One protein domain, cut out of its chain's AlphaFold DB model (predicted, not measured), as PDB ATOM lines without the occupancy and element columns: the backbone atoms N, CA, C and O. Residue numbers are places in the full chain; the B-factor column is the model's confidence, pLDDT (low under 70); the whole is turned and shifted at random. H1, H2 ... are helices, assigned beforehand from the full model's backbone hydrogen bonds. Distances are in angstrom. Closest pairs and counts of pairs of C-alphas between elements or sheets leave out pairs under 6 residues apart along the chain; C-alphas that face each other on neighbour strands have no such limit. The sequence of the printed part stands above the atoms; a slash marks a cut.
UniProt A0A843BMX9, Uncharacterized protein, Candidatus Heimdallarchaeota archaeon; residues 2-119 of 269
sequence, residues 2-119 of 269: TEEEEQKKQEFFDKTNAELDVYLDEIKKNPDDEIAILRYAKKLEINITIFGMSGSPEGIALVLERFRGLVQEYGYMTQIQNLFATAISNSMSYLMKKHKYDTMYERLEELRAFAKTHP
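What this domain is: This is residues 2 to 119 of the 269 residues of an uncharacterized protein of Candidatus Heimdallarchaeota archaeon (UniProt A0A843BMX9). What shape? Five helices zigzag up-and-down as a flat slab, H1, H3 and H5 in one layer, H2 and H4 in the other. Residues 2 to 8 stick out. What makes it? The printed part has 118 residues, 103 of them in five named helices, H1 to H5 along the chain, with no named strand, and its class is all helix; it is compact, radius of gyration of the C-alphas 14.7 A, spanning 45 by 32 by 15 A.

How they stand to each other: What touches the longest helix? H1, residues 3 to 29, touches H2, residues 34 to 54, their closest C-alphas, 23 and 40, 5.6 A apart. What follows? H2 touches H3, residues 57 to 74, and H4, residues 78 to 97, which touches H5, residues 101 to 117. H1 to H4 form an up-and-down bundle, each running against the one before. H2 to H5 have every O i to N i+4 pair within hydrogen-bond range, H1 22 of 23.

Where its parts are: Where does H1 begin? At C-alpha 3, (42.045, -32.105, 29.475). Where does H5 end? At C-alpha 117, (28.365, -2.565, -0.693).

The domain as a whole: Any cut? The printed part has no cut. Low confidence? No printed residue is under 70.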
ATOM      1  N   THR A   2      38.381 -34.386  27.130       85.62
ATOM      2  CA  THR A   2      39.435 -34.608  28.131       85.62
ATOM      3  C   THR A   2      40.346 -33.379  28.216       85.62
ATOM      4  O   THR A   2      40.421 -32.606  27.263       85.62
ATOM      5  N   GLU A   3      41.057 -33.195  29.332       87.12
ATOM      6  CA  GLU A   3      42.045 -32.105  29.475       87.12
ATOM      7  C   GLU A   3      43.099 -32.140  28.351       87.12
ATOM      8  O   GLU A   3      43.505 -31.104  27.832       87.12
ATOM      9  N   GLU A   4      43.474 -33.339  27.897       88.62
ATOM     10  CA  GLU A   4      44.400 -33.536  26.777       88.62
ATOM     11  C   GLU A   4      43.813 -33.076  25.425       88.62
ATOM     12  O   GLU A   4      44.528 -32.526  24.586       88.62
ATOM     13  N   GLU A   5      42.513 -33.283  25.189       85.06
ATOM     14  CA  GLU A   5      41.827 -32.797  23.981       85.06
ATOM     15  C   GLU A   5      41.720 -31.269  23.966       85.06
ATOM     16  O   GLU A   5      41.884 -30.646  22.916       85.06
ATOM     17  N   GLU A   6      41.472 -30.662  25.126       84.62
ATOM     18  CA  GLU A   6      41.392 -29.210  25.274       84.62
ATOM     19  C   GLU A   6      42.763 -28.549  25.095       84.62
ATOM     20  O   GLU A   6      42.880 -27.568  24.358       84.62
ATOM     21  N   GLN A   7      43.821 -29.153  25.647       89.62
ATOM     22  CA  GLN A   7      45.197 -28.718  25.414       89.62
ATOM     23  C   GLN A   7      45.568 -28.783  23.924       89.62
ATOM     24  O   GLN A   7      46.057 -27.800  23.372       89.62
ATOM     25  N   LYS A   8      45.273 -29.895  23.236       88.25
ATOM     26  CA  LYS A   8      45.533 -30.027  21.788       88.25
ATOM     27  C   LYS A   8      44.753 -29.007  20.962       88.25
ATOM     28  O   LYS A   8      45.276 -28.491  19.973       88.25
ATOM     29  N   LYS A   9      43.506 -28.706  21.350       86.38
ATOM     30  CA  LYS A   9      42.717 -27.641  20.719       86.38
ATOM     31  C   LYS A   9      43.425 -26.300  20.902       86.38
ATOM     32  O   LYS A   9      43.629 -25.607  19.913       86.38
ATOM     33  N   GLN A  10      43.842 -25.956  22.117       88.25
ATOM     34  CA  GLN A  10      44.525 -24.691  22.384       88.25
ATOM     35  C   GLN A  10      45.845 -24.567  21.606       88.25
ATOM     36  O   GLN A  10      46.057 -23.572  20.918       88.25
ATOM     37  N   GLU A  11      46.679 -25.608  21.607       91.44
ATOM     38  CA  GLU A  11      47.937 -25.640  20.848       91.44
ATOM     39  C   GLU A  11      47.708 -25.432  19.341       91.44
ATOM     40  O   GLU A  11      48.463 -24.718  18.675       91.44
ATOM     41  N   PHE A  12      46.640 -26.019  18.791       90.31
ATOM     42  CA  PHE A  12      46.264 -25.825  17.394       90.31
ATOM     43  C   PHE A  12      45.867 -24.369  17.092       90.31
ATOM     44  O   PHE A  12      46.261 -23.820  16.057       90.31
ATOM     45  N   PHE A  13      45.122 -23.730  17.996       90.38
ATOM     46  CA  PHE A  13      44.749 -22.318  17.882       90.38
ATOM     47  C   PHE A  13      45.970 -21.400  17.938       90.38
ATOM     48  O   PHE A  13      46.112 -20.521  17.086       90.38
ATOM     49  N   ASP A  14      46.860 -21.621  18.903       91.81
ATOM     50  CA  ASP A  14      48.053 -20.797  19.103       91.81
ATOM     51  C   ASP A  14      48.991 -20.894  17.900       91.81
ATOM     52  O   ASP A  14      49.444 -19.875  17.375       91.81
ATOM     53  N   LYS A  15      49.203 -22.113  17.388       92.81
ATOM     54  CA  LYS A  15      49.990 -22.335  16.172       92.81
ATOM     55  C   LYS A  15      49.385 -21.617  14.967       92.81
ATOM     56  O   LYS A  15      50.103 -20.940  14.235       92.81
ATOM     57  N   THR A  16      48.073 -21.740  14.771       92.06
ATOM     58  CA  THR A  16      47.378 -21.091  13.652       92.06
ATOM     59  C   THR A  16      47.488 -19.567  13.739       92.06
ATOM     60  O   THR A  16      47.764 -18.912  12.736       92.06
ATOM     61  N   ASN A  17      47.324 -18.991  14.934       92.06
ATOM     62  CA  ASN A  17      47.495 -17.556  15.154       92.06
ATOM     63  C   ASN A  17      48.919 -17.091  14.851       92.06
ATOM     64  O   ASN A  17      49.080 -16.140  14.093       92.06
ATOM     65  N   ALA A  18      49.927 -17.789  15.376       94.81
ATOM     66  CA  ALA A  18      51.326 -17.451  15.133       94.81
ATOM     67  C   ALA A  18      51.668 -17.491  13.635       94.81
ATOM     68  O   ALA A  18      52.340 -16.597  13.127       94.81
ATOM     69  N   GLU A  19      51.165 -18.490  12.902       95.44
ATOM     70  CA  GLU A  19      51.332 -18.558  11.448       95.44
ATOM     71  C   GLU A  19      50.660 -17.376  10.737       95.44
ATOM     72  O   GLU A  19      51.266 -16.777   9.849       95.44
ATOM     73  N   LEU A  20      49.432 -17.014  11.120       95.94
ATOM     74  CA  LEU A  20      48.715 -15.873  10.541       95.94
ATOM     75  C   LEU A  20      49.379 -14.526  10.865       95.94
ATOM     76  O   LEU A  20      49.354 -13.632  10.019       95.94
ATOM     77  N   ASP A  21      49.991 -14.383  12.041       96.75
ATOM     78  CA  ASP A  21      50.709 -13.169  12.440       96.75
ATOM     79  C   ASP A  21      51.960 -12.938  11.583       96.75
ATOM     80  O   ASP A  21      52.230 -11.801  11.206       96.75
ATOM     81  N   VAL A  22      52.661 -13.999  11.164       97.12
ATOM     82  CA  VAL A  22      53.805 -13.882  10.238       97.12
ATOM     83  C   VAL A  22      53.391 -13.244   8.908       97.12
ATOM     84  O   VAL A  22      54.080 -12.351   8.416       97.12
ATOM     85  N   TYR A  23      52.261 -13.666   8.332       96.94
ATOM     86  CA  TYR A  23      51.746 -13.073   7.091       96.94
ATOM     87  C   TYR A  23      51.259 -11.637   7.299       96.94
ATOM     88  O   TYR A  23      51.471 -10.782   6.441       96.94
ATOM     89  N   LEU A  24      50.623 -11.354   8.438       96.00
ATOM     90  CA  LEU A  24      50.179 -10.002   8.766       96.00
ATOM     91  C   LEU A  24      51.371  -9.043   8.921       96.00
ATOM     92  O   LEU A  24      51.322  -7.915   8.438       96.00
ATOM     93  N   ASP A  25      52.454  -9.490   9.554       96.88
ATOM     94  CA  ASP A  25      53.684  -8.712   9.700       96.88
ATOM     95  C   ASP A  25      54.411  -8.500   8.363       96.88
ATOM     96  O   ASP A  25      55.045  -7.460   8.175       96.88
ATOM     97  N   GLU A  26      54.325  -9.455   7.427       96.06
ATOM     98  CA  GLU A  26      54.818  -9.299   6.048       96.06
ATOM     99  C   GLU A  26      54.092  -8.138   5.347       96.06
ATOM    100  O   GLU A  26      54.747  -7.233   4.827       96.06
ATOM    101  N   ILE A  27      52.758  -8.104   5.430       96.94
ATOM    102  CA  ILE A  27      51.931  -7.037   4.839       96.94
ATOM    103  C   ILE A  27      52.192  -5.692   5.516       96.94
ATOM    104  O   ILE A  27      52.375  -4.692   4.836       96.94
ATOM    105  N   LYS A  28      52.298  -5.641   6.849       95.25
ATOM    106  CA  LYS A  28      52.587  -4.383   7.565       95.25
ATOM    107  C   LYS A  28      53.929  -3.762   7.180       95.25
ATOM    108  O   LYS A  28      54.072  -2.544   7.229       95.25
ATOM    109  N   LYS A  29      54.928  -4.586   6.848       96.81
ATOM    110  CA  LYS A  29      56.242  -4.104   6.396       96.81
ATOM    111  C   LYS A  29      56.183  -3.564   4.969       96.81
ATOM    112  O   LYS A  29      56.881  -2.598   4.684       96.81
ATOM    113  N   ASN A  30      55.360  -4.174   4.115       94.56
ATOM    114  CA  ASN A  30      55.215  -3.835   2.703       94.56
ATOM    115  C   ASN A  30      53.721  -3.771   2.312       94.56
ATOM    116  O   ASN A  30      53.226  -4.692   1.659       94.56
ATOM    117  N   PRO A  31      52.992  -2.704   2.692       93.25
ATOM    118  CA  PRO A  31      51.537  -2.628   2.504       93.25
ATOM    119  C   PRO A  31      51.104  -2.517   1.036       93.25
ATOM    120  O   PRO A  31      49.941  -2.737   0.726       93.25
ATOM    121  N   ASP A  32      52.026  -2.218   0.121       95.19
ATOM    122  CA  ASP A  32      51.744  -2.165  -1.319       95.19
ATOM    123  C   ASP A  32      51.990  -3.516  -2.029       95.19
ATOM    124  O   ASP A  32      51.787  -3.636  -3.238       95.19
ATOM    125  N   ASP A  33      52.448  -4.550  -1.310       97.31
ATOM    126  CA  ASP A  33      52.681  -5.879  -1.885       97.31
ATOM    127  C   ASP A  33      51.365  -6.664  -2.007       97.31
ATOM    128  O   ASP A  33      50.971  -7.443  -1.131       97.31
ATOM    129  N   GLU A  34      50.690  -6.490  -3.147       97.06
ATOM    130  CA  GLU A  34      49.454  -7.210  -3.473       97.06
ATOM    131  C   GLU A  34      49.605  -8.738  -3.372       97.06
ATOM    132  O   GLU A  34      48.659  -9.434  -2.998       97.06
ATOM    133  N   ILE A  35      50.783  -9.295  -3.673       97.31
ATOM    134  CA  ILE A  35      51.007 -10.744  -3.605       97.31
ATOM    135  C   ILE A  35      51.004 -11.203  -2.146       97.31
ATOM    136  O   ILE A  35      50.395 -12.235  -1.840       97.31
ATOM    137  N   ALA A  36      51.648 -10.455  -1.246       97.62
ATOM    138  CA  ALA A  36      51.624 -10.733   0.188       97.62
ATOM    139  C   ALA A  36      50.197 -10.628   0.755       97.62
ATOM    140  O   ALA A  36      49.738 -11.547   1.442       97.62
ATOM    141  N   ILE A  37      49.454  -9.582   0.375       98.38
ATOM    142  CA  ILE A  37      48.052  -9.366   0.773       98.38
ATOM    143  C   ILE A  37      47.169 -10.546   0.353       98.38
ATOM    144  O   ILE A  37      46.459 -11.140   1.172       98.38
ATOM    145  N   LEU A  38      47.255 -10.957  -0.913       98.00
ATOM    146  CA  LEU A  38      46.481 -12.085  -1.432       98.00
ATOM    147  C   LEU A  38      46.893 -13.417  -0.804       98.00
ATOM    148  O   LEU A  38      46.046 -14.291  -0.599       98.00
ATOM    149  N   ARG A  39      48.180 -13.598  -0.487       97.75
ATOM    150  CA  ARG A  39      48.667 -14.794   0.207       97.75
ATOM    151  C   ARG A  39      48.053 -14.897   1.600       97.75
ATOM    152  O   ARG A  39      47.576 -15.975   1.960       97.75
ATOM    153  N   TYR A  40      48.005 -13.796   2.344       98.25
ATOM    154  CA  TYR A  40      47.370 -13.764   3.658       98.25
ATOM    155  C   TYR A  40      45.864 -14.013   3.580       98.25
ATOM    156  O   TYR A  40      45.357 -14.878   4.291       98.25
ATOM    157  N   ALA A  41      45.160 -13.354   2.656       98.25
ATOM    158  CA  ALA A  41      43.726 -13.562   2.446       98.25
ATOM    159  C   ALA A  41      43.385 -15.031   2.157       98.25
ATOM    160  O   ALA A  41      42.464 -15.597   2.745       98.25
ATOM    161  N   LYS A  42      44.173 -15.687   1.294       97.81
ATOM    162  CA  LYS A  42      44.028 -17.125   1.022       97.81
ATOM    163  C   LYS A  42      44.289 -17.973   2.262       97.81
ATOM    164  O   LYS A  42      43.614 -18.974   2.467       97.81
ATOM    165  N   LYS A  43      45.257 -17.598   3.104       97.75
ATOM    166  CA  LYS A  43      45.503 -18.302   4.370       97.75
ATOM    167  C   LYS A  43      44.354 -18.143   5.355       97.75
ATOM    168  O   LYS A  43      44.031 -19.118   6.029       97.75
ATOM    169  N   LEU A  44      43.718 -16.978   5.413       98.00
ATOM    170  CA  LEU A  44      42.505 -16.789   6.204       98.00
ATOM    171  C   LEU A  44      41.374 -17.684   5.680       98.00
ATOM    172  O   LEU A  44      40.829 -18.470   6.447       98.00
ATOM    173  N   GLU A  45      41.086 -17.661   4.378       96.75
ATOM    174  CA  GLU A  45      40.048 -18.511   3.769       96.75
ATOM    175  C   GLU A  45      40.281 -20.010   4.045       96.75
ATOM    176  O   GLU A  45      39.390 -20.694   4.551       96.75
ATOM    177  N   ILE A  46      41.507 -20.506   3.846       95.81
ATOM    178  CA  ILE A  46      41.862 -21.908   4.124       95.81
ATOM    179  C   ILE A  46      41.622 -22.261   5.598       95.81
ATOM    180  O   ILE A  46      41.117 -23.345   5.902       95.81
ATOM    181  N   ASN A  47      41.952 -21.364   6.530       96.06
ATOM    182  CA  ASN A  47      41.749 -21.623   7.954       96.06
ATOM    183  C   ASN A  47      40.266 -21.664   8.350       96.06
ATOM    184  O   ASN A  47      39.921 -22.440   9.240       96.06
ATOM    185  N   ILE A  48      39.370 -20.944   7.660       95.75
ATOM    186  CA  ILE A  48      37.914 -21.118   7.837       95.75
ATOM    187  C   ILE A  48      37.518 -22.567   7.557       95.75
ATOM    188  O   ILE A  48      36.798 -23.181   8.346       95.75
ATOM    189  N   THR A  49      38.032 -23.130   6.465       92.94
ATOM    190  CA  THR A  49      37.776 -24.518   6.071       92.94
ATOM    191  C   THR A  49      38.359 -25.495   7.093       92.94
ATOM    192  O   THR A  49      37.669 -26.425   7.514       92.94
ATOM    193  N   ILE A  50      39.592 -25.274   7.562       92.75
ATOM    194  CA  ILE A  50      40.231 -26.133   8.573       92.75
ATOM    195  C   ILE A  50      39.442 -26.125   9.890       92.75
ATOM    196  O   ILE A  50      39.103 -27.196  10.400       92.75
ATOM    197  N   PHE A  51      39.095 -24.948  10.420       92.94
ATOM    198  CA  PHE A  51      38.289 -24.849  11.641       92.94
ATOM    199  C   PHE A  51      36.868 -25.392  11.453       92.94
ATOM    200  O   PHE A  51      36.296 -25.986  12.367       92.94
ATOM    201  N   GLY A  52      36.303 -25.260  10.255       89.75
ATOM    202  CA  GLY A  52      35.034 -25.880   9.896       89.75
ATOM    203  C   GLY A  52      35.076 -27.404   9.930       89.75
ATOM    204  O   GLY A  52      34.186 -28.032  10.508       89.75
ATOM    205  N   MET A  53      36.128 -28.007   9.370       88.56
ATOM    206  CA  MET A  53      36.344 -29.457   9.395       88.56
ATOM    207  C   MET A  53      36.627 -29.979  10.807       88.56
ATOM    208  O   MET A  53      36.122 -31.041  11.168       88.56
ATOM    209  N   SER A  54      37.364 -29.225  11.627       87.25
ATOM    210  CA  SER A  54      37.587 -29.571  13.038       87.25
ATOM    211  C   SER A  54      36.367 -29.301  13.925       87.25
ATOM    212  O   SER A  54      36.320 -29.732  15.076       87.25
ATOM    213  N   GLY A  55      35.341 -28.631  13.391       85.88
ATOM    214  CA  GLY A  55      34.103 -28.344  14.099       85.88
ATOM    215  C   GLY A  55      34.240 -27.268  15.170       85.88
ATOM    216  O   GLY A  55      33.496 -27.319  16.147       85.88
ATOM    217  N   SER A  56      35.160 -26.316  14.995       88.56
ATOM    218  CA  SER A  56      35.394 -25.227  15.940       88.56
ATOM    219  C   SER A  56      34.841 -23.890  15.426       88.56
ATOM    220  O   SER A  56      35.517 -23.180  14.674       88.56
ATOM    221  N   PRO A  57      33.619 -23.500  15.837       88.25
ATOM    222  CA  PRO A  57      33.045 -22.215  15.447       88.25
ATOM    223  C   PRO A  57      33.820 -21.025  16.033       88.25
ATOM    224  O   PRO A  57      33.849 -19.967  15.409       88.25
ATOM    225  N   GLU A  58      34.503 -21.197  17.170       89.25
ATOM    226  CA  GLU A  58      35.352 -20.153  17.764       89.25
ATOM    227  C   GLU A  58      36.548 -19.820  16.863       89.25
ATOM    228  O   GLU A  58      36.866 -18.651  16.655       89.25
ATOM    229  N   GLY A  59      37.178 -20.842  16.272       91.88
ATOM    230  CA  GLY A  59      38.284 -20.654  15.333       91.88
ATOM    231  C   GLY A  59      37.834 -19.976  14.040       91.88
ATOM    232  O   GLY A  59      38.490 -19.054  13.564       91.88
ATOM    233  N   ILE A  60      36.657 -20.348  13.521       94.06
ATOM    234  CA  ILE A  60      36.037 -19.643  12.388       94.06
ATOM    235  C   ILE A  60      35.814 -18.162  12.725       94.06
ATOM    236  O   ILE A  60      36.142 -17.296  11.916       94.06
ATOM    237  N   ALA A  61      35.264 -17.857  13.905       92.81
ATOM    238  CA  ALA A  61      35.003 -16.482  14.324       92.81
ATOM    239  C   ALA A  61      36.294 -15.654  14.429       92.81
ATOM    240  O   ALA A  61      36.334 -14.533  13.924       92.81
ATOM    241  N   LEU A  62      37.353 -16.229  15.006       92.75
ATOM    242  CA  LEU A  62      38.669 -15.599  15.102       92.75
ATOM    243  C   LEU A  62      39.251 -15.269  13.720       92.75
ATOM    244  O   LEU A  62      39.763 -14.171  13.499       92.75
ATOM    245  N   VAL A  63      39.172 -16.210  12.779       96.75
ATOM    246  CA  VAL A  63      39.733 -16.023  11.435       96.75
ATOM    247  C   VAL A  63      38.926 -15.002  10.638       96.75
ATOM    248  O   VAL A  63      39.519 -14.168   9.955       96.75
ATOM    249  N   LEU A  64      37.594 -15.008  10.758       96.94
ATOM    250  CA  LEU A  64      36.751 -13.990  10.129       96.94
ATOM    251  C   LEU A  64      37.040 -12.594  10.664       96.94
ATOM    252  O   LEU A  64      37.044 -11.657   9.878       96.94
ATOM    253  N   GLU A  65      37.330 -12.443  11.956       96.62
ATOM    254  CA  GLU A  65      37.673 -11.133  12.516       96.62
ATOM    255  C   GLU A  65      38.956 -10.565  11.901       96.62
ATOM    256  O   GLU A  65      38.997  -9.410  11.475       96.62
ATOM    257  N   ARG A  66      39.981 -11.406  11.738       97.25
ATOM    258  CA  ARG A  66      41.200 -11.026  11.009       97.25
ATOM    259  C   ARG A  66      40.903 -10.684   9.547       97.25
ATOM    260  O   ARG A  66      41.447  -9.716   9.018       97.25
ATOM    261  N   PHE A  67      40.012 -11.437   8.903       97.94
ATOM    262  CA  PHE A  67      39.606 -11.175   7.523       97.94
ATOM    263  C   PHE A  67      38.845  -9.849   7.387       97.94
ATOM    264  O   PHE A  67      39.103  -9.101   6.450       97.94
ATOM    265  N   ARG A  68      37.985  -9.492   8.347       97.81
ATOM    266  CA  ARG A  68      37.327  -8.177   8.386       97.81
ATOM    267  C   ARG A  68      38.339  -7.044   8.461       97.81
ATOM    268  O   ARG A  68      38.198  -6.083   7.714       97.81
ATOM    269  N   GLY A  69      39.373  -7.175   9.295       97.38
ATOM    270  CA  GLY A  69      40.474  -6.208   9.334       97.38
ATOM    271  C   GLY A  69      41.149  -6.054   7.968       97.38
ATOM    272  O   GLY A  69      41.329  -4.941   7.485       97.38
ATOM    273  N   LEU A  70      41.419  -7.172   7.286       97.75
ATOM    274  CA  LEU A  70      41.992  -7.148   5.939       97.75
ATOM    275  C   LEU A  70      41.069  -6.472   4.914       97.75
ATOM    276  O   LEU A  70      41.536  -5.723   4.062       97.75
ATOM    277  N   VAL A  71      39.761  -6.713   4.991       97.75
ATOM    278  CA  VAL A  71      38.755  -6.091   4.116       97.75
ATOM    279  C   VAL A  71      38.612  -4.595   4.393       97.75
ATOM    280  O   VAL A  71      38.387  -3.832   3.461       97.75
ATOM    281  N   GLN A  72      38.757  -4.145   5.640       97.25
ATOM    282  CA  GLN A  72      38.720  -2.714   5.956       97.25
ATOM    283  C   GLN A  72      39.852  -1.945   5.265       97.25
ATOM    284  O   GLN A  72      39.636  -0.824   4.813       97.25
ATOM    285  N   GLU A  73      41.035  -2.549   5.161       96.94
ATOM    286  CA  GLU A  73      42.226  -1.898   4.607       96.94
ATOM    287  C   GLU A  73      42.381  -2.136   3.093       96.94
ATOM    288  O   GLU A  73      42.665  -1.207   2.338       96.94
ATOM    289  N   TYR A  74      42.109  -3.357   2.624       97.44
ATOM    290  CA  TYR A  74      42.349  -3.800   1.243       97.44
ATOM    291  C   TYR A  74      41.075  -4.235   0.509       97.44
ATOM    292  O   TYR A  74      41.129  -4.856  -0.553       97.44
ATOM    293  N   GLY A  75      39.900  -3.900   1.043       95.75
ATOM    294  CA  GLY A  75      38.604  -4.255   0.460       95.75
ATOM    295  C   GLY A  75      38.319  -3.617  -0.895       95.75
ATOM    296  O   GLY A  75      37.359  -4.011  -1.541       95.75
ATOM    297  N   TYR A  76      39.143  -2.678  -1.367       94.75
ATOM    298  CA  TYR A  76      39.081  -2.179  -2.745       94.75
ATOM    299  C   TYR A  76      39.538  -3.233  -3.771       94.75
ATOM    300  O   TYR A  76      39.143  -3.168  -4.934       94.75
ATOM    301  N   MET A  77      40.340  -4.221  -3.354       97.38
ATOM    302  CA  MET A  77      40.799  -5.306  -4.216       97.38
ATOM    303  C   MET A  77      39.676  -6.326  -4.423       97.38
ATOM    304  O   MET A  77      39.240  -7.001  -3.486       97.38
ATOM    305  N   THR A  78      39.252  -6.519  -5.671       97.44
ATOM    306  CA  THR A  78      38.188  -7.475  -6.017       97.44
ATOM    307  C   THR A  78      38.498  -8.892  -5.530       97.44
ATOM    308  O   THR A  78      37.613  -9.592  -5.053       97.44
ATOM    309  N   GLN A  79      39.756  -9.329  -5.578       97.81
ATOM    310  CA  GLN A  79      40.157 -10.651  -5.096       97.81
ATOM    311  C   GLN A  79      39.953 -10.809  -3.579       97.81
ATOM    312  O   GLN A  79      39.570 -11.891  -3.136       97.81
ATOM    313  N   ILE A  80      40.164  -9.748  -2.792       98.25
ATOM    314  CA  ILE A  80      39.912  -9.749  -1.344       98.25
ATOM    315  C   ILE A  80      38.415  -9.827  -1.072       98.25
ATOM    316  O   ILE A  80      37.988 -10.655  -0.269       98.25
ATOM    317  N   GLN A  81      37.613  -9.055  -1.810       98.19
ATOM    318  CA  GLN A  81      36.153  -9.132  -1.731       98.19
ATOM    319  C   GLN A  81      35.644 -10.547  -2.041       98.19
ATOM    320  O   GLN A  81      34.819 -11.087  -1.304       98.19
ATOM    321  N   ASN A  82      36.173 -11.171  -3.099       97.69
ATOM    322  CA  ASN A  82      35.797 -12.525  -3.501       97.69
ATOM    323  C   ASN A  82      36.113 -13.538  -2.397       97.69
ATOM    324  O   ASN A  82      35.235 -14.294  -1.990       97.69
ATOM    325  N   LEU A  83      37.352 -13.536  -1.891       97.88
ATOM    326  CA  LEU A  83      37.779 -14.481  -0.859       97.88
ATOM    327  C   LEU A  83      37.009 -14.283   0.451       97.88
ATOM    328  O   LEU A  83      36.673 -15.266   1.109       97.88
ATOM    329  N   PHE A  84      36.685 -13.040   0.815       98.19
ATOM    330  CA  PHE A  84      35.895 -12.761   2.009       98.19
ATOM    331  C   PHE A  84      34.442 -13.236   1.870       98.19
ATOM    332  O   PHE A  84      33.927 -13.903   2.767       98.19
ATOM    333  N   ALA A  85      33.796 -12.985   0.725       97.50
ATOM    334  CA  ALA A  85      32.455 -13.502   0.453       97.50
ATOM    335  C   ALA A  85      32.425 -15.042   0.490       97.50
ATOM    336  O   ALA A  85      31.531 -15.629   1.103       97.50
ATOM    337  N   THR A  86      33.435 -15.706  -0.085       95.25
ATOM    338  CA  THR A  86      33.609 -17.164   0.019       95.25
ATOM    339  C   THR A  86      33.802 -17.616   1.468       95.25
ATOM    340  O   THR A  86      33.159 -18.575   1.895       95.25
ATOM    341  N   ALA A  87      34.625 -16.919   2.253       96.56
ATOM    342  CA  ALA A  87      34.861 -17.237   3.659       96.56
ATOM    343  C   ALA A  87      33.573 -17.163   4.500       96.56
ATOM    344  O   ALA A  87      33.317 -18.063   5.306       96.56
ATOM    345  N   ILE A  88      32.729 -16.145   4.285       97.00
ATOM    346  CA  ILE A  88      31.428 -16.037   4.960       97.00
ATOM    347  C   ILE A  88      30.507 -17.199   4.549       97.00
ATOM    348  O   ILE A  88      29.959 -17.880   5.420       97.00
ATOM    349  N   SER A  89      30.383 -17.496   3.249       93.69
ATOM    350  CA  SER A  89      29.556 -18.613   2.756       93.69
ATOM    351  C   SER A  89      30.019 -19.981   3.285       93.69
ATOM    352  O   SER A  89      29.199 -20.822   3.676       93.69
ATOM    353  N   ASN A  90      31.333 -20.210   3.354       93.25
ATOM    354  CA  ASN A  90      31.911 -21.425   3.928       93.25
ATOM    355  C   ASN A  90      31.590 -21.517   5.425       93.25
ATOM    356  O   ASN A  90      31.097 -22.549   5.887       93.25
ATOM    357  N   SER A  91      31.774 -20.423   6.173       94.88
ATOM    358  CA  SER A  91      31.406 -20.333   7.592       94.88
ATOM    359  C   SER A  91      29.940 -20.711   7.832       94.88
ATOM    360  O   SER A  91      29.669 -21.551   8.695       94.88
ATOM    361  N   MET A  92      29.004 -20.180   7.037       93.44
ATOM    362  CA  MET A  92      27.580 -20.530   7.125       93.44
ATOM    363  C   MET A  92      27.339 -22.034   6.958       93.44
ATOM    364  O   MET A  92      26.608 -22.643   7.743       93.44
ATOM    365  N   SER A  93      27.983 -22.649   5.964       90.12
ATOM    366  CA  SER A  93      27.838 -24.080   5.667       90.12
ATOM    367  C   SER A  93      28.289 -24.960   6.839       90.12
ATOM    368  O   SER A  93      27.641 -25.959   7.162       90.12
ATOM    369  N   TYR A  94      29.373 -24.587   7.524       90.81
ATOM    370  CA  TYR A  94      29.842 -25.304   8.715       90.81
ATOM    371  C   TYR A  94      28.936 -25.094   9.929       90.81
ATOM    372  O   TYR A  94      28.627 -26.058  10.634       90.81
ATOM    373  N   LEU A  95      28.471 -23.864  10.158       89.56
ATOM    374  CA  LEU A  95      27.536 -23.552  11.243       89.56
ATOM    375  C   LEU A  95      26.227 -24.331  11.089       89.56
ATOM    376  O   LEU A  95      25.722 -24.885  12.068       89.56
ATOM    377  N   MET A  96      25.734 -24.474   9.856       86.50
ATOM    378  CA  MET A  96      24.562 -25.290   9.551       86.50
ATOM    379  C   MET A  96      24.769 -26.764   9.922       86.50
ATOM    380  O   MET A  96      23.933 -27.334  10.622       86.50
ATOM    381  N   LYS A  97      25.904 -27.367   9.535       86.69
ATOM    382  CA  LYS A  97      26.256 -28.757   9.897       86.69
ATOM    383  C   LYS A  97      26.356 -28.982  11.410       86.69
ATOM    384  O   LYS A  97      26.225 -30.112  11.869       86.69
ATOM    385  N   LYS A  98      26.618 -27.928  12.186       86.62
ATOM    386  CA  LYS A  98      26.693 -27.957  13.655       86.62
ATOM    387  C   LYS A  98      25.416 -27.468  14.343       86.62
ATOM    388  O   LYS A  98      25.420 -27.307  15.563       86.62
ATOM    389  N   HIS A  99      24.347 -27.224  13.587       88.31
ATOM    390  CA  HIS A  99      23.072 -26.713  14.088       88.31
ATOM    391  C   HIS A  99      23.187 -25.374  14.850       88.31
ATOM    392  O   HIS A  99      22.408 -25.090  15.757       88.31
ATOM    393  N   LYS A 100      24.171 -24.537  14.491       88.50
ATOM    394  CA  LYS A 100      24.409 -23.202  15.068       88.50
ATOM    395  C   LYS A 100      23.702 -22.130  14.239       88.50
ATOM    396  O   LYS A 100      24.337 -21.347  13.538       88.50
ATOM    397  N   TYR A 101      22.373 -22.158  14.265       87.19
ATOM    398  CA  TYR A 101      21.558 -21.397  13.316       87.19
ATOM    399  C   TYR A 101      21.596 -19.884  13.535       87.19
ATOM    400  O   TYR A 101      21.732 -19.167  12.553       87.19
ATOM    401  N   ASP A 102      21.568 -19.405  14.779       88.31
ATOM    402  CA  ASP A 102      21.588 -17.960  15.061       88.31
ATOM    403  C   ASP A 102      22.850 -17.303  14.484       88.31
ATOM    404  O   ASP A 102      22.772 -16.355  13.708       88.31
ATOM    405  N   THR A 103      24.017 -17.907  14.726       89.38
ATOM    406  CA  THR A 103      25.290 -17.458  14.142       89.38
ATOM    407  C   THR A 103      25.317 -17.605  12.617       89.38
ATOM    408  O   THR A 103      25.957 -16.812  11.932       89.38
ATOM    409  N   MET A 104      24.644 -18.612  12.051       91.50
ATOM    410  CA  MET A 104      24.529 -18.743  10.595       91.50
ATOM    411  C   MET A 104      23.724 -17.579  10.001       91.50
ATOM    412  O   MET A 104      24.119 -17.042   8.968       91.50
ATOM    413  N   TYR A 105      22.659 -17.136  10.673       90.25
ATOM    414  CA  TYR A 105      21.874 -15.981  10.240       90.25
ATOM    415  C   TYR A 105      22.637 -14.670  10.372       90.25
ATOM    416  O   TYR A 105      22.603 -13.869   9.445       90.25
ATOM    417  N   GLU A 106      23.411 -14.484  11.442       93.50
ATOM    418  CA  GLU A 106      24.334 -13.345  11.543       93.50
ATOM    419  C   GLU A 106      25.305 -13.295  10.352       93.50
ATOM    420  O   GLU A 106      25.585 -12.223   9.820       93.50
ATOM    421  N   ARG A 107      25.799 -14.454   9.891       94.81
ATOM    422  CA  ARG A 107      26.658 -14.535   8.697       94.81
ATOM    423  C   ARG A 107      25.909 -14.251   7.401       94.81
ATOM    424  O   ARG A 107      26.488 -13.644   6.506       94.81
ATOM    425  N   LEU A 108      24.643 -14.648   7.293       96.50
ATOM    426  CA  LEU A 108      23.817 -14.277   6.147       96.50
ATOM    427  C   LEU A 108      23.598 -12.759   6.093       96.50
ATOM    428  O   LEU A 108      23.756 -12.173   5.026       96.50
ATOM    429  N   GLU A 109      23.298 -12.116   7.224       97.62
ATOM    430  CA  GLU A 109      23.171 -10.652   7.302       97.62
ATOM    431  C   GLU A 109      24.480  -9.943   6.944       97.62
ATOM    432  O   GLU A 109      24.485  -8.966   6.193       97.62
ATOM    433  N   GLU A 110      25.612 -10.467   7.419       97.31
ATOM    434  CA  GLU A 110      26.935  -9.965   7.048       97.31
ATOM    435  C   GLU A 110      27.169 -10.070   5.533       97.31
ATOM    436  O   GLU A 110      27.607  -9.106   4.904       97.31
ATOM    437  N   LEU A 111      26.815 -11.204   4.920       97.75
ATOM    438  CA  LEU A 111      26.941 -11.407   3.478       97.75
ATOM    439  C   LEU A 111      26.002 -10.501   2.674       97.75
ATOM    440  O   LEU A 111      26.420  -9.966   1.648       97.75
ATOM    441  N   ARG A 112      24.766 -10.278   3.143       98.25
ATOM    442  CA  ARG A 112      23.822  -9.312   2.556       98.25
ATOM    443  C   ARG A 112      24.404  -7.906   2.563       98.25
ATOM    444  O   ARG A 112      24.445  -7.247   1.523       98.25
ATOM    445  N   ALA A 113      24.890  -7.455   3.719       98.06
ATOM    446  CA  ALA A 113      25.508  -6.142   3.858       98.06
ATOM    447  C   ALA A 113      26.730  -6.007   2.938       98.06
ATOM    448  O   ALA A 113      26.871  -4.999   2.245       98.06
ATOM    449  N   PHE A 114      27.566  -7.045   2.873       97.75
ATOM    450  CA  PHE A 114      28.760  -7.059   2.037       97.75
ATOM    451  C   PHE A 114      28.446  -7.064   0.532       97.75
ATOM    452  O   PHE A 114      29.064  -6.327  -0.235       97.75
ATOM    453  N   ALA A 115      27.456  -7.840   0.090       97.75
ATOM    454  CA  ALA A 115      27.005  -7.845  -1.301       97.75
ATOM    455  C   ALA A 115      26.366  -6.504  -1.696       97.75
ATOM    456  O   ALA A 115      26.569  -6.030  -2.814       97.75
ATOM    457  N   LYS A 116      25.648  -5.847  -0.777       97.75
ATOM    458  CA  LYS A 116      25.057  -4.521  -1.004       97.75
ATOM    459  C   LYS A 116      26.112  -3.429  -1.195       97.75
ATOM    460  O   LYS A 116      25.888  -2.511  -1.980       97.75
ATOM    461  N   THR A 117      27.251  -3.511  -0.504       97.12
ATOM    462  CA  THR A 117      28.365  -2.565  -0.693       97.12
ATOM    463  C   THR A 117      29.195  -2.856  -1.946       97.12
ATOM    464  O   THR A 117      29.917  -1.976  -2.404       97.12
ATOM    465  N   HIS A 118      29.034  -4.038  -2.552       96.25
ATOM    466  CA  HIS A 118      29.730  -4.463  -3.772       96.25
ATOM    467  C   HIS A 118      28.747  -4.953  -4.855       96.25
ATOM    468  O   HIS A 118      28.824  -6.108  -5.292       96.25
ATOM    469  N   PRO A 119      27.819  -4.095  -5.325       95.69
ATOM    470  CA  PRO A 119      26.736  -4.508  -6.223       95.69
ATOM    471  C   PRO A 119      27.232  -5.013  -7.585       95.69
ATOM    472  O   PRO A 119      26.575  -5.837  -8.212       95.69
TER     473      PRO A 119